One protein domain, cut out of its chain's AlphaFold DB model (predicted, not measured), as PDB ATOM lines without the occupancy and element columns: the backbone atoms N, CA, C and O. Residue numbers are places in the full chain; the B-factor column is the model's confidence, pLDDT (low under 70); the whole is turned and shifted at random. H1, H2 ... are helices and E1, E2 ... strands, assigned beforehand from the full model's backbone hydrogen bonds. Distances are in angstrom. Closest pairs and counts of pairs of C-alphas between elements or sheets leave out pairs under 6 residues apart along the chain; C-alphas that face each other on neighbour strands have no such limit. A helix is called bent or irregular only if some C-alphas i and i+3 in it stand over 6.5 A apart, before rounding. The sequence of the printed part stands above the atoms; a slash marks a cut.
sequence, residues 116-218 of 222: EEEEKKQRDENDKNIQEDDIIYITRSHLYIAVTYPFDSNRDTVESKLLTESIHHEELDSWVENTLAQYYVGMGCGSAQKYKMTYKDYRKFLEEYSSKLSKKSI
ATOM      1  N   GLU A 116     199.412  91.138 162.734       49.94
ATOM      2  CA  GLU A 116     200.418  92.115 162.336       49.94
ATOM      3  C   GLU A 116     201.754  91.479 161.907       49.94
ATOM      4  O   GLU A 116     202.353  91.911 160.920       49.94
ATOM      5  N   GLU A 117     202.235  90.431 162.588       51.97
ATOM      6  CA  GLU A 117     203.561  89.861 162.309       51.97
ATOM      7  C   GLU A 117     203.595  89.024 161.027       51.97
ATOM      8  O   GLU A 117     204.598  89.043 160.311       51.97
ATOM      9  N   GLU A 118     202.528  88.288 160.710       52.34
ATOM     10  CA  GLU A 118     202.448  87.513 159.463       52.34
ATOM     11  C   GLU A 118     202.203  88.413 158.246       52.34
ATOM     12  O   GLU A 118     202.853  88.238 157.213       52.34
ATOM     13  N   GLU A 119     201.341  89.428 158.368       53.75
ATOM     14  CA  GLU A 119     201.107  90.418 157.307       53.75
ATOM     15  C   GLU A 119     202.360  91.259 157.024       53.75
ATOM     16  O   GLU A 119     202.634  91.617 155.873       53.75
ATOM     17  N   LYS A 120     203.140  91.566 158.065       56.81
ATOM     18  CA  LYS A 120     204.448  92.201 157.921       56.81
ATOM     19  C   LYS A 120     205.437  91.271 157.222       56.81
ATOM     20  O   LYS A 120     206.042  91.693 156.249       56.81
ATOM     21  N   LYS A 121     205.527  89.996 157.616       58.78
ATOM     22  CA  LYS A 121     206.402  89.012 156.948       58.78
ATOM     23  C   LYS A 121     206.081  88.843 155.465       58.78
ATOM     24  O   LYS A 121     206.995  88.892 154.651       58.78
ATOM     25  N   GLN A 122     204.810  88.682 155.098       58.53
ATOM     26  CA  GLN A 122     204.417  88.495 153.696       58.53
ATOM     27  C   GLN A 122     204.737  89.730 152.843       58.53
ATOM     28  O   GLN A 122     205.151  89.614 151.691       58.53
ATOM     29  N   ARG A 123     204.567  90.925 153.410       62.00
ATOM     30  CA  ARG A 123     204.948  92.180 152.761       62.00
ATOM     31  C   ARG A 123     206.453  92.316 152.643       62.00
ATOM     32  O   ARG A 123     206.922  92.578 151.551       62.00
ATOM     33  N   ASP A 124     207.191  92.044 153.713       63.72
ATOM     34  CA  ASP A 124     208.653  92.027 153.703       63.72
ATOM     35  C   ASP A 124     209.189  91.015 152.670       63.72
ATOM     36  O   ASP A 124     210.281  91.187 152.136       63.72
ATOM     37  N   GLU A 125     208.448  89.944 152.372       65.94
ATOM     38  CA  GLU A 125     208.761  89.000 151.294       65.94
ATOM     39  C   GLU A 125     208.408  89.526 149.898       65.94
ATOM     40  O   GLU A 125     209.220  89.393 148.980       65.94
ATOM     41  N   ASN A 126     207.245  90.151 149.721       66.31
ATOM     42  CA  ASN A 126     206.858  90.771 148.451       66.31
ATOM     43  C   ASN A 126     207.788  91.945 148.096       66.31
ATOM     44  O   ASN A 126     208.239  92.066 146.958       66.31
ATOM     45  N   ASP A 127     208.151  92.752 149.090       67.31
ATOM     46  CA  ASP A 127     209.008  93.931 148.976       67.31
ATOM     47  C   ASP A 127     210.451  93.573 148.566       67.31
ATOM     48  O   ASP A 127     211.153  94.405 147.994       67.31
ATOM     49  N   LYS A 128     210.898  92.327 148.792       71.81
ATOM     50  CA  LYS A 128     212.206  91.832 148.315       71.81
ATOM     51  C   LYS A 128     212.246  91.574 146.810       71.81
ATOM     52  O   LYS A 128     213.330  91.567 146.235       71.81
ATOM     53  N   ASN A 129     211.096  91.319 146.190       69.56
ATOM     54  CA  ASN A 129     210.998  90.858 144.802       69.56
ATOM     55  C   ASN A 129     210.512  91.946 143.833       69.56
ATOM     56  O   ASN A 129     210.297  91.659 142.656       69.56
ATOM     57  N   ILE A 130     210.336  93.178 144.314       76.25
ATOM     58  CA  ILE A 130     209.826  94.313 143.545       76.25
ATOM     59  C   ILE A 130     210.914  95.367 143.304       76.25
ATOM     60  O   ILE A 130     211.730  95.661 144.178       76.25
ATOM     61  N   GLN A 131     210.927  95.950 142.109       82.94
ATOM     62  CA  GLN A 131     211.804  97.062 141.738       82.94
ATOM     63  C   GLN A 131     211.122  98.413 141.995       82.94
ATOM     64  O   GLN A 131     209.905  98.499 142.107       82.94
ATOM     65  N   GLU A 132     211.888  99.503 142.093       86.19
ATOM     66  CA  GLU A 132     211.320 100.826 142.414       86.19
ATOM     67  C   GLU A 132     210.275 101.311 141.399       86.19
ATOM     68  O   GLU A 132     209.275 101.920 141.789       86.19
ATOM     69  N   ASP A 133     210.509 101.018 140.121       87.69
ATOM     70  CA  ASP A 133     209.682 101.473 139.000       87.69
ATOM     71  C   ASP A 133     208.541 100.503 138.665       87.69
ATOM     72  O   ASP A 133     207.723 100.773 137.779       87.69
ATOM     73  N   ASP A 134     208.457  99.384 139.384       85.75
ATOM     74  CA  ASP A 134     207.370  98.436 139.216       85.75
ATOM     75  C   ASP A 134     206.032  99.072 139.589       85.75
ATOM     76  O   ASP A 134     205.910  99.867 140.524       85.75
ATOM     77  N   ILE A 135     204.996  98.698 138.846       87.69
ATOM     78  CA  ILE A 135     203.658  99.238 139.050       87.69
ATOM     79  C   ILE A 135     202.926  98.457 140.135       87.69
ATOM     80  O   ILE A 135     202.728  97.246 140.027       87.69
ATOM     81  N   ILE A 136     202.424  99.203 141.113       84.75
ATOM     82  CA  ILE A 136     201.502  98.754 142.148       84.75
ATOM     83  C   ILE A 136     200.099  99.277 141.852       84.75
ATOM     84  O   ILE A 136     199.916 100.426 141.429       84.75
ATOM     85  N   TYR A 137     199.094  98.447 142.132       85.31
ATOM     86  CA  TYR A 137     197.702  98.888 142.171       85.31
ATOM     87  C   TYR A 137     197.188  98.941 143.601       85.31
ATOM     88  O   TYR A 137     197.403  98.014 144.377       85.31
ATOM     89  N   ILE A 138     196.452 100.000 143.921       82.69
ATOM     90  CA  ILE A 138     195.711 100.119 145.176       82.69
ATOM     91  C   ILE A 138     194.222 100.111 144.847       82.69
ATOM     92  O   ILE A 138     193.774 100.833 143.960       82.69
ATOM     93  N   THR A 139     193.442  99.302 145.555       78.12
ATOM     94  CA  THR A 139     191.979  99.279 145.464       78.12
ATOM     95  C   THR A 139     191.395  99.717 146.800       78.12
ATOM     96  O   THR A 139     191.623  99.042 147.798       78.12
ATOM     97  N   ARG A 140     190.638 100.818 146.826       76.00
ATOM     98  CA  ARG A 140     189.975 101.361 148.022       76.00
ATOM     99  C   ARG A 140     188.459 101.282 147.894       76.00
ATOM    100  O   ARG A 140     187.901 101.667 146.879       76.00
ATOM    101  N   SER A 141     187.781 100.872 148.948       70.69
ATOM    102  CA  SER A 141     186.346 101.037 149.151       70.69
ATOM    103  C   SER A 141     186.095 101.504 150.584       70.69
ATOM    104  O   SER A 141     186.992 101.458 151.423       70.69
ATOM    105  N   HIS A 142     184.848 101.859 150.890       63.91
ATOM    106  CA  HIS A 142     184.402 102.151 152.257       63.91
ATOM    107  C   HIS A 142     184.621 100.991 153.250       63.91
ATOM    108  O   HIS A 142     184.541 101.194 154.453       63.91
ATOM    109  N   LEU A 143     184.884  99.772 152.761       56.12
ATOM    110  CA  LEU A 143     185.147  98.593 153.588       56.12
ATOM    111  C   LEU A 143     186.611  98.177 153.575       56.12
ATOM    112  O   LEU A 143     186.986  97.287 154.339       56.12
ATOM    113  N   TYR A 144     187.445  98.699 152.666       63.50
ATOM    114  CA  TYR A 144     188.807  98.194 152.519       63.50
ATOM    115  C   TYR A 144     189.785  99.034 151.735       63.50
ATOM    116  O   TYR A 144     189.400  99.732 150.813       63.50
ATOM    117  N   ILE A 145     191.072  98.790 151.985       67.81
ATOM    118  CA  ILE A 145     192.129  99.100 151.029       67.81
ATOM    119  C   ILE A 145     192.979  97.849 150.791       67.81
ATOM    120  O   ILE A 145     193.313  97.138 151.740       67.81
ATOM    121  N   ALA A 146     193.272  97.567 149.525       71.25
ATOM    122  CA  ALA A 146     194.023  96.406 149.064       71.25
ATOM    123  C   ALA A 146     195.155  96.827 148.120       71.25
ATOM    124  O   ALA A 146     194.972  97.757 147.334       71.25
ATOM    125  N   VAL A 147     196.286  96.124 148.170       75.12
ATOM    126  CA  VAL A 147     197.469  96.376 147.333       75.12
ATOM    127  C   VAL A 147     197.767  95.163 146.453       75.12
ATOM    128  O   VAL A 147     197.779  94.036 146.940       75.12
ATOM    129  N   THR A 148     198.029  95.390 145.168       74.62
ATOM    130  CA  THR A 148     198.364  94.351 144.187       74.62
ATOM    131  C   THR A 148     199.757  94.598 143.614       74.62
ATOM    132  O   THR A 148     200.003  95.645 143.009       74.62
ATOM    133  N   TYR A 149     200.639  93.612 143.798       73.06
ATOM    134  CA  TYR A 149     202.012  93.587 143.287       73.06
ATOM    135  C   TYR A 149     202.053  93.022 141.846       73.06
ATOM    136  O   TYR A 149     201.179  92.241 141.468       73.06
ATOM    137  N   PRO A 150     203.046  93.388 141.014       68.62
ATOM    138  CA  PRO A 150     203.081  93.059 139.581       68.62
ATOM    139  C   PRO A 150     203.318  91.572 139.273       68.62
ATOM    140  O   PRO A 150     202.919  91.096 138.213       68.62
ATOM    141  N   PHE A 151     203.960  90.831 140.180       66.12
ATOM    142  CA  PHE A 151     204.247  89.395 140.041       66.12
ATOM    143  C   PHE A 151     203.128  88.497 140.578       66.12
ATOM    144  O   PHE A 151     203.182  87.276 140.417       66.12
ATOM    145  N   ASP A 152     202.080  89.088 141.153       58.78
ATOM    146  CA  ASP A 152     200.876  88.366 141.533       58.78
ATOM    147  C   ASP A 152     200.029  88.083 140.282       58.78
ATOM    148  O   ASP A 152     199.071  88.776 139.942       58.78
ATOM    149  N   SER A 153     200.428  87.048 139.535       42.12
ATOM    150  CA  SER A 153     199.722  86.553 138.334       42.12
ATOM    151  C   SER A 153     198.288  86.088 138.618       42.12
ATOM    152  O   SER A 153     197.468  85.914 137.715       42.12
ATOM    153  N   ASN A 154     197.967  85.940 139.893       44.97
ATOM    154  CA  ASN A 154     196.698  85.513 140.410       44.97
ATOM    155  C   ASN A 154     195.864  86.775 140.708       44.97
ATOM    156  O   ASN A 154     195.718  87.201 141.851       44.97
ATOM    157  N   ARG A 155     195.321  87.389 139.640       39.16
ATOM    158  CA  ARG A 155     194.498  88.627 139.656       39.16
ATOM    159  C   ARG A 155     193.386  88.659 140.720       39.16
ATOM    160  O   ARG A 155     192.909  89.744 141.038       39.16
ATOM    161  N   ASP A 156     193.005  87.503 141.258       36.34
ATOM    162  CA  ASP A 156     191.949  87.331 142.258       36.34
ATOM    163  C   ASP A 156     192.440  87.184 143.710       36.34
ATOM    164  O   ASP A 156     191.611  87.004 144.601       36.34
ATOM    165  N   THR A 157     193.752  87.162 143.993       40.62
ATOM    166  CA  THR A 157     194.207  86.432 145.198       40.62
ATOM    167  C   THR A 157     195.220  87.065 146.140       40.62
ATOM    168  O   THR A 157     195.568  86.400 147.114       40.62
ATOM    169  N   VAL A 158     195.559  88.349 146.018       43.66
ATOM    170  CA  VAL A 158     196.260  89.054 147.109       43.66
ATOM    171  C   VAL A 158     195.600  90.397 147.391       43.66
ATOM    172  O   VAL A 158     195.964  91.451 146.881       43.66
ATOM    173  N   GLU A 159     194.585  90.346 148.250       41.81
ATOM    174  CA  GLU A 159     194.134  91.503 149.015       41.81
ATOM    175  C   GLU A 159     195.166  91.744 150.127       41.81
ATOM    176  O   GLU A 159     194.960  91.351 151.272       41.81
ATOM    177  N   SER A 160     196.316  92.343 149.792       44.88
ATOM    178  CA  SER A 160     197.251  92.861 150.797       44.88
ATOM    179  C   SER A 160     196.572  94.034 151.485       44.88
ATOM    180  O   SER A 160     196.366  95.107 150.916       44.88
ATOM    181  N   LYS A 161     196.090  93.770 152.683       49.75
ATOM    182  CA  LYS A 161     194.986  94.490 153.285       49.75
ATOM    183  C   LYS A 161     195.459  95.571 154.232       49.75
ATOM    184  O   LYS A 161     195.171  95.612 155.423       49.75
ATOM    185  N   LEU A 162     196.288  96.410 153.664       47.94
ATOM    186  CA  LEU A 162     197.360  97.022 154.407       47.94
ATOM    187  C   LEU A 162     196.904  98.248 155.213       47.94
ATOM    188  O   LEU A 162     197.688  98.841 155.939       47.94
ATOM    189  N   LEU A 163     195.638  98.658 155.081       50.31
ATOM    190  CA  LEU A 163     195.177  99.962 155.566       50.31
ATOM    191  C   LEU A 163     193.754  99.895 156.142       50.31
ATOM    192  O   LEU A 163     192.967 100.831 155.993       50.31
ATOM    193  N   THR A 164     193.387  98.777 156.777       48.16
ATOM    194  CA  THR A 164     192.056  98.621 157.400       48.16
ATOM    195  C   THR A 164     191.829  99.553 158.593       48.16
ATOM    196  O   THR A 164     190.684  99.809 158.942       48.16
ATOM    197  N   GLU A 165     192.889 100.114 159.175       46.59
ATOM    198  CA  GLU A 165     192.768 101.063 160.290       46.59
ATOM    199  C   GLU A 165     192.249 102.436 159.835       46.59
ATOM    200  O   GLU A 165     191.641 103.149 160.625       46.59
ATOM    201  N   SER A 166     192.390 102.798 158.553       47.81
ATOM    202  CA  SER A 166     191.855 104.068 158.032       47.81
ATOM    203  C   SER A 166     190.326 104.161 158.081       47.81
ATOM    204  O   SER A 166     189.796 105.230 158.356       47.81
ATOM    205  N   ILE A 167     189.609 103.044 157.914       48.91
ATOM    206  CA  ILE A 167     188.135 103.014 157.797       48.91
ATOM    207  C   ILE A 167     187.442 103.455 159.095       48.91
ATOM    208  O   ILE A 167     186.296 103.898 159.079       48.91
ATOM    209  N   HIS A 168     188.144 103.374 160.225       51.59
ATOM    210  CA  HIS A 168     187.651 103.811 161.532       51.59
ATOM    211  C   HIS A 168     188.258 105.150 161.985       51.59
ATOM    212  O   HIS A 168     188.096 105.554 163.139       51.59
ATOM    213  N   HIS A 169     188.959 105.859 161.092       63.47
ATOM    214  CA  HIS A 169     189.689 107.085 161.395       63.47
ATOM    215  C   HIS A 169     189.429 108.163 160.334       63.47
ATOM    216  O   HIS A 169     190.217 108.307 159.409       63.47
ATOM    217  N   GLU A 170     188.383 108.981 160.507       65.75
ATOM    218  CA  GLU A 170     187.942 109.999 159.525       65.75
ATOM    219  C   GLU A 170     189.077 110.877 158.962       65.75
ATOM    220  O   GLU A 170     189.186 111.072 157.754       65.75
ATOM    221  N   GLU A 171     189.977 111.377 159.815       70.44
ATOM    222  CA  GLU A 171     191.109 112.204 159.364       70.44
ATOM    223  C   GLU A 171     192.165 111.411 158.577       70.44
ATOM    224  O   GLU A 171     192.776 111.939 157.647       70.44
ATOM    225  N   LEU A 172     192.402 110.150 158.956       72.06
ATOM    226  CA  LEU A 172     193.339 109.278 158.248       72.06
ATOM    227  C   LEU A 172     192.736 108.857 156.907       72.06
ATOM    228  O   LEU A 172     193.436 108.876 155.901       72.06
ATOM    229  N   ASP A 173     191.438 108.559 156.885       73.81
ATOM    230  CA  ASP A 173     190.684 108.219 155.685       73.81
ATOM    231  C   ASP A 173     190.669 109.375 154.676       73.81
ATOM    232  O   ASP A 173     191.015 109.191 153.508       73.81
ATOM    233  N   SER A 174     190.393 110.598 155.144       78.38
ATOM    234  CA  SER A 174     190.450 111.806 154.315       78.38
ATOM    235  C   SER A 174     191.858 112.065 153.770       78.38
ATOM    236  O   SER A 174     192.025 112.428 152.603       78.38
ATOM    237  N   TRP A 175     192.901 111.851 154.580       85.50
ATOM    238  CA  TRP A 175     194.277 111.977 154.102       85.50
ATOM    239  C   TRP A 175     194.613 110.928 153.036       85.50
ATOM    240  O   TRP A 175     195.210 111.282 152.016       85.50
ATOM    241  N   VAL A 176     194.223 109.665 153.243       81.88
ATOM    242  CA  VAL A 176     194.437 108.591 152.266       81.88
ATOM    243  C   VAL A 176     193.743 108.934 150.950       81.88
ATOM    244  O   VAL A 176     194.373 108.859 149.898       81.88
ATOM    245  N   GLU A 177     192.482 109.364 150.995       82.50
ATOM    246  CA  GLU A 177     191.720 109.737 149.802       82.50
ATOM    247  C   GLU A 177     192.389 110.872 149.019       82.50
ATOM    248  O   GLU A 177     192.643 110.733 147.822       82.50
ATOM    249  N   ASN A 178     192.765 111.954 149.704       86.56
ATOM    250  CA  ASN A 178     193.434 113.093 149.076       86.56
ATOM    251  C   ASN A 178     194.801 112.717 148.486       86.56
ATOM    252  O   ASN A 178     195.159 113.165 147.398       86.56
ATOM    253  N   THR A 179     195.563 111.876 149.186       87.88
ATOM    254  CA  THR A 179     196.910 111.470 148.755       87.88
ATOM    255  C   THR A 179     196.856 110.530 147.554       87.88
ATOM    256  O   THR A 179     197.686 110.633 146.646       87.88
ATOM    257  N   LEU A 180     195.864 109.634 147.521       88.62
ATOM    258  CA  LEU A 180     195.666 108.683 146.432       88.62
ATOM    259  C   LEU A 180     195.006 109.311 145.198       88.62
ATOM    260  O   LEU A 180     195.225 108.807 144.100       88.62
ATOM    261  N   ALA A 181     194.258 110.410 145.332       89.19
ATOM    262  CA  ALA A 181     193.514 111.040 144.236       89.19
ATOM    263  C   ALA A 181     194.355 111.296 142.969       89.19
ATOM    264  O   ALA A 181     193.882 111.073 141.857       89.19
ATOM    265  N   GLN A 182     195.624 111.688 143.125       91.31
ATOM    266  CA  GLN A 182     196.545 111.927 142.002       91.31
ATOM    267  C   GLN A 182     196.915 110.657 141.210       91.31
ATOM    268  O   GLN A 182     197.359 110.743 140.069       91.31
ATOM    269  N   TYR A 183     196.722 109.480 141.804       91.69
ATOM    270  CA  TYR A 183     197.023 108.172 141.222       91.69
ATOM    271  C   TYR A 183     195.770 107.460 140.700       91.69
ATOM    272  O   TYR A 183     195.835 106.280 140.349       91.69
ATOM    273  N   TYR A 184     194.613 108.130 140.692       91.56
ATOM    274  CA  TYR A 184     193.331 107.524 140.345       91.56
ATOM    275  C   TYR A 184     193.284 107.077 138.880       91.56
ATOM    276  O   TYR A 184     193.596 107.839 137.967       91.56
ATOM    277  N   VAL A 185     192.856 105.832 138.653       90.25
ATOM    278  CA  VAL A 185     192.756 105.235 137.310       90.25
ATOM    279  C   VAL A 185     191.373 104.684 136.974       90.25
ATOM    280  O   VAL A 185     191.166 104.203 135.862       90.25
ATOM    281  N   GLY A 186     190.415 104.750 137.899       87.25
ATOM    282  CA  GLY A 186     189.024 104.387 137.632       87.25
ATOM    283  C   GLY A 186     188.371 103.581 138.746       87.25
ATOM    284  O   GLY A 186     188.879 103.476 139.860       87.25
ATOM    285  N   MET A 187     187.221 102.997 138.425       81.25
ATOM    286  CA  MET A 187     186.436 102.177 139.348       81.25
ATOM    287  C   MET A 187     186.691 100.679 139.117       81.25
ATOM    288  O   MET A 187     186.847 100.209 137.991       81.25
ATOM    289  N   GLY A 188     186.742  99.922 140.205       67.38
ATOM    290  CA  GLY A 188     186.736  98.468 140.270       67.38
ATOM    291  C   GLY A 188     185.343  97.893 140.533       67.38
ATOM    292  O   GLY A 188     184.339  98.603 140.535       67.38
ATOM    293  N   CYS A 189     185.289  96.581 140.775       56.56
ATOM    294  CA  CYS A 189     184.058  95.902 141.180       56.56
ATOM    295  C   CYS A 189     183.547  96.463 142.524       56.56
ATOM    296  O   CYS A 189     184.349  96.831 143.381       56.56
ATOM    297  N   GLY A 190     182.225  96.547 142.706       60.25
ATOM    298  CA  GLY A 190     181.617  96.986 143.971       60.25
ATOM    299  C   GLY A 190     181.862  98.455 144.337       60.25
ATOM    300  O   GLY A 190     181.915  98.786 145.518       60.25
ATOM    301  N   SER A 191     182.041  99.331 143.342       69.12
ATOM    302  CA  SER A 191     182.317 100.766 143.535       69.12
ATOM    303  C   SER A 191     183.639 101.075 144.250       69.12
ATOM    304  O   SER A 191     183.812 102.167 144.788       69.12
ATOM    305  N   ALA A 192     184.593 100.144 144.246       73.12
ATOM    306  CA  ALA A 192     185.928 100.414 144.759       73.12
ATOM    307  C   ALA A 192     186.697 101.352 143.810       73.12
ATOM    308  O   ALA A 192     186.690 101.152 142.601       73.12
ATOM    309  N   GLN A 193     187.388 102.357 144.327       83.19
ATOM    310  CA  GLN A 193     188.316 103.197 143.574       83.19
ATOM    311  C   GLN A 193     189.629 102.443 143.343       83.19
ATOM    312  O   GLN A 193     190.140 101.783 144.247       83.19
ATOM    313  N   LYS A 194     190.186 102.550 142.138       86.38
ATOM    314  CA  LYS A 194     191.477 101.974 141.769       86.38
ATOM    315  C   LYS A 194     192.498 103.070 141.524       86.38
ATOM    316  O   LYS A 194     192.216 104.057 140.844       86.38
ATOM    317  N   TYR A 195     193.701 102.831 142.017       89.56
ATOM    318  CA  TYR A 195     194.849 103.711 141.889       89.56
ATOM    319  C   TYR A 195     196.032 102.938 141.326       89.56
ATOM    320  O   TYR A 195     196.174 101.740 141.584       89.56
ATOM    321  N   LYS A 196     196.874 103.621 140.554       91.69
ATOM    322  CA  LYS A 196     198.074 103.064 139.932       91.69
ATOM    323  C   LYS A 196     199.255 103.965 140.254       91.69
ATOM    324  O   LYS A 196     199.236 105.143 139.911       91.69
ATOM    325  N   MET A 197     200.286 103.404 140.872       92.62
ATOM    326  CA  MET A 197     201.494 104.138 141.252       92.62
ATOM    327  C   MET A 197     202.734 103.263 141.112       92.62
ATOM    328  O   MET A 197     202.626 102.044 140.972       92.62
ATOM    329  N   THR A 198     203.908 103.886 141.129       91.38
ATOM    330  CA  THR A 198     205.170 103.146 141.224       91.38
ATOM    331  C   THR A 198     205.332 102.579 142.631       91.38
ATOM    332  O   THR A 198     204.800 103.127 143.603       91.38
ATOM    333  N   TYR A 199     206.094 101.500 142.774       86.12
ATOM    334  CA  TYR A 199     206.432 100.955 144.083       86.12
ATOM    335  C   TYR A 199     207.202 101.967 144.945       86.12
ATOM    336  O   TYR A 199     207.029 102.032 146.162       86.12
ATOM    337  N   LYS A 200     208.014 102.822 144.318       89.38
ATOM    338  CA  LYS A 200     208.672 103.952 144.978       89.38
ATOM    339  C   LYS A 200     207.687 104.915 145.635       89.38
ATOM    340  O   LYS A 200     207.883 105.283 146.792       89.38
ATOM    341  N   ASP A 201     206.649 105.322 144.914       90.06
ATOM    342  CA  ASP A 201     205.631 106.229 145.448       90.06
ATOM    343  C   ASP A 201     204.763 105.533 146.497       90.06
ATOM    344  O   ASP A 201     204.428 106.127 147.522       90.06
ATOM    345  N   TYR A 202     204.492 104.242 146.302       87.19
ATOM    346  CA  TYR A 202     203.817 103.404 147.286       87.19
ATOM    347  C   TYR A 202     204.591 103.303 148.610       87.19
ATOM    348  O   TYR A 202     203.998 103.474 149.672       87.19
ATOM    349  N   ARG A 203     205.916 103.100 148.581       85.44
ATOM    350  CA  ARG A 203     206.740 103.075 149.805       85.44
ATOM    351  C   ARG A 203     206.679 104.394 150.570       85.44
ATOM    352  O   ARG A 203     206.468 104.372 151.777       85.44
ATOM    353  N   LYS A 204     206.780 105.532 149.875       88.75
ATOM    354  CA  LYS A 204     206.620 106.855 150.507       88.75
ATOM    355  C   LYS A 204     205.244 107.006 151.149       88.75
ATOM    356  O   LYS A 204     205.134 107.453 152.286       88.75
ATOM    357  N   PHE A 205     204.196 106.588 150.436       87.50
ATOM    358  CA  PHE A 205     202.837 106.583 150.964       87.50
ATOM    359  C   PHE A 205     202.727 105.740 152.247       87.50
ATOM    360  O   PHE A 205     202.117 106.194 153.216       87.50
ATOM    361  N   LEU A 206     203.348 104.554 152.296       81.12
ATOM    362  CA  LEU A 206     203.368 103.713 153.497       81.12
ATOM    363  C   LEU A 206     204.110 104.360 154.669       81.12
ATOM    364  O   LEU A 206     203.611 104.328 155.792       81.12
ATOM    365  N   GLU A 207     205.276 104.959 154.426       82.31
ATOM    366  CA  GLU A 207     206.053 105.656 155.460       82.31
ATOM    367  C   GLU A 207     205.249 106.808 156.084       82.31
ATOM    368  O   GLU A 207     205.172 106.941 157.312       82.31
ATOM    369  N   GLU A 208     204.589 107.613 155.248       84.44
ATOM    370  CA  GLU A 208     203.727 108.705 155.701       84.44
ATOM    371  C   GLU A 208     202.489 108.194 156.447       84.44
ATOM    372  O   GLU A 208     202.128 108.751 157.491       84.44
ATOM    373  N   TYR A 209     201.871 107.116 155.955       79.94
ATOM    374  CA  TYR A 209     200.737 106.464 156.604       79.94
ATOM    375  C   TYR A 209     201.111 105.971 158.010       79.94
ATOM    376  O   TYR A 209     200.453 106.335 158.985       79.94
ATOM    377  N   SER A 210     202.212 105.223 158.152       74.31
ATOM    378  CA  SER A 210     202.700 104.728 159.447       74.31
ATOM    379  C   SER A 210     203.070 105.863 160.410       74.31
ATOM    380  O   SER A 210     202.803 105.781 161.613       74.31
ATOM    381  N   SER A 211     203.636 106.966 159.906       79.00
ATOM    382  CA  SER A 211     203.909 108.157 160.724       79.00
ATOM    383  C   SER A 211     202.625 108.813 161.245       79.00
ATOM    384  O   SER A 211     202.567 109.258 162.392       79.00
ATOM    385  N   LYS A 212     201.572 108.872 160.424       75.00
ATOM    386  CA  LYS A 212     200.272 109.445 160.812       75.00
ATOM    387  C   LYS A 212     199.517 108.559 161.793       75.00
ATOM    388  O   LYS A 212     198.922 109.081 162.733       75.00
ATOM    389  N   LEU A 213     199.599 107.245 161.612       69.62
ATOM    390  CA  LEU A 213     199.029 106.261 162.525       69.62
ATOM    391  C   LEU A 213     199.676 106.344 163.921       69.62
ATOM    392  O   LEU A 213     198.984 106.500 164.926       69.62
ATOM    393  N   SER A 214     201.012 106.341 163.983       64.69
ATOM    394  CA  SER A 214     201.775 106.402 165.244       64.69
ATOM    395  C   SER A 214     201.641 107.727 166.002       64.69
ATOM    396  O   SER A 214     201.708 107.746 167.227       64.69
ATOM    397  N   LYS A 215     201.410 108.852 165.314       60.62
ATOM    398  CA  LYS A 215     201.143 110.141 165.977       60.62
ATOM    399  C   LYS A 215     199.797 110.181 166.703       60.62
ATOM    400  O   LYS A 215     199.666 110.937 167.660       60.62
ATOM    401  N   LYS A 216     198.811 109.381 166.282       54.00
ATOM    402  CA  LYS A 216     197.489 109.334 166.925       54.00
ATOM    403  C   LYS A 216     197.420 108.396 168.123       54.00
ATOM    404  O   LYS A 216     196.723 108.730 169.080       54.00
ATOM    405  N   SER A 217     198.170 107.291 168.120       49.16
ATOM    406  CA  SER A 217     198.229 106.358 169.259       49.16
ATOM    407  C   SER A 217     198.847 106.964 170.530       49.16
ATOM    408  O   SER A 217     198.761 106.363 171.596       49.16
ATOM    409  N   ILE A 218     199.431 108.166 170.435       40.78
ATOM    410  CA  ILE A 218     200.064 108.894 171.543       40.78
ATOM    411  C   ILE A 218     199.114 109.913 172.199       40.78
ATOM    412  O   ILE A 218     199.452 110.452 173.247       40.78
TER     413      ILE A 218
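What this domain is: This is residues 116 to 218 of the 222 residues of an uncharacterized protein of Alkalibaculum bacchi (UniProt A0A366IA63). A small twisted sheet of four strands has two longer helices, H3 and H4, over one face, side by side and running opposite ways, in two layers. The short helix H2 lies near E2 at the edge of the sheet, and H1 lies off the sheet and touches no helix. The printed part has 103 residues, with four named helices and four named strands in the order H1 E1 E2 H2 H3 E3 E4 H4; the sheet runs E2 E1 E4 E3, all antiparallel, and the class is mixed. The whole is compact, with a radius of gyration of the C-alphas of 13.2 A and spans of 37 by 30 by 22 A.

Where its parts are: H1 is residues 116 to 126, 15.4 A long, beginning at C-alpha 116 (200.418, 92.115, 162.336). E1, residues 135 to 141, spans 20.1 A from C-alpha 135 (203.658, 99.238, 139.050). E2 is residues 144 to 148, and H2 is residues 164 to 168. H3, residues 170 to 183, is 20.5 A long and only just irregular: C-alphas 179 and 182 are 6.8 A apart. E3 is residues 184 to 187, and E4, residues 193 to 198, spans 17.0 A. H4, residues 199 to 216, spans 25.9 A and ends at C-alpha 216 (197.489, 109.334, 166.925).

How they stand to each other: In the sheet, E1 and E2 form a hairpin, with N 141 and O 144 at 2.7 A, within hydrogen-bond range. E1 and E4 are antiparallel at 156 degrees, with N 193 and O 140 at 2.7 A. E3 and E4 form the other hairpin, with N 194 and O 186 at 2.8 A. H3 is on the sheet at a height of 10.6 A, over E1 and E4, slantwise to the strands; on the local plane it stands at 41 degrees to E1. H4 is on the same face, and its closest C-alpha pair with E1 is Ile 136 and Tyr 199, 5.7 A. H3 and H4 touch at a shallow tilt of 13 degrees, opposite ways; their closest C-alphas are those of Leu 172 and Lys 212, 7.4 A. H2 only grazes the sheet with residues 164 to 167; it touches H3 only at the corner, Ser 166 and Asp 173 having C-alphas 4.9 A apart. H1 is not on the sheet and is apart from H4. Every O i to N i+4 pair is within range in H1, 8 of 10 in H3, 13 of 14 in H4 and 0 of 1 in H2, where 0 of 2 O i to N i+3 pairs are.

The domain as a whole: The C-alphas farthest apart, those of Ser 153 and Ile 218, are 40.0 A apart. The printed part has no cut. The link from E2 to H2, 15 residues, is long. Mean pLDDT of the printed part is 70.2; 48 residues are under 70, among them residues 116 to 127 and 150 to 170.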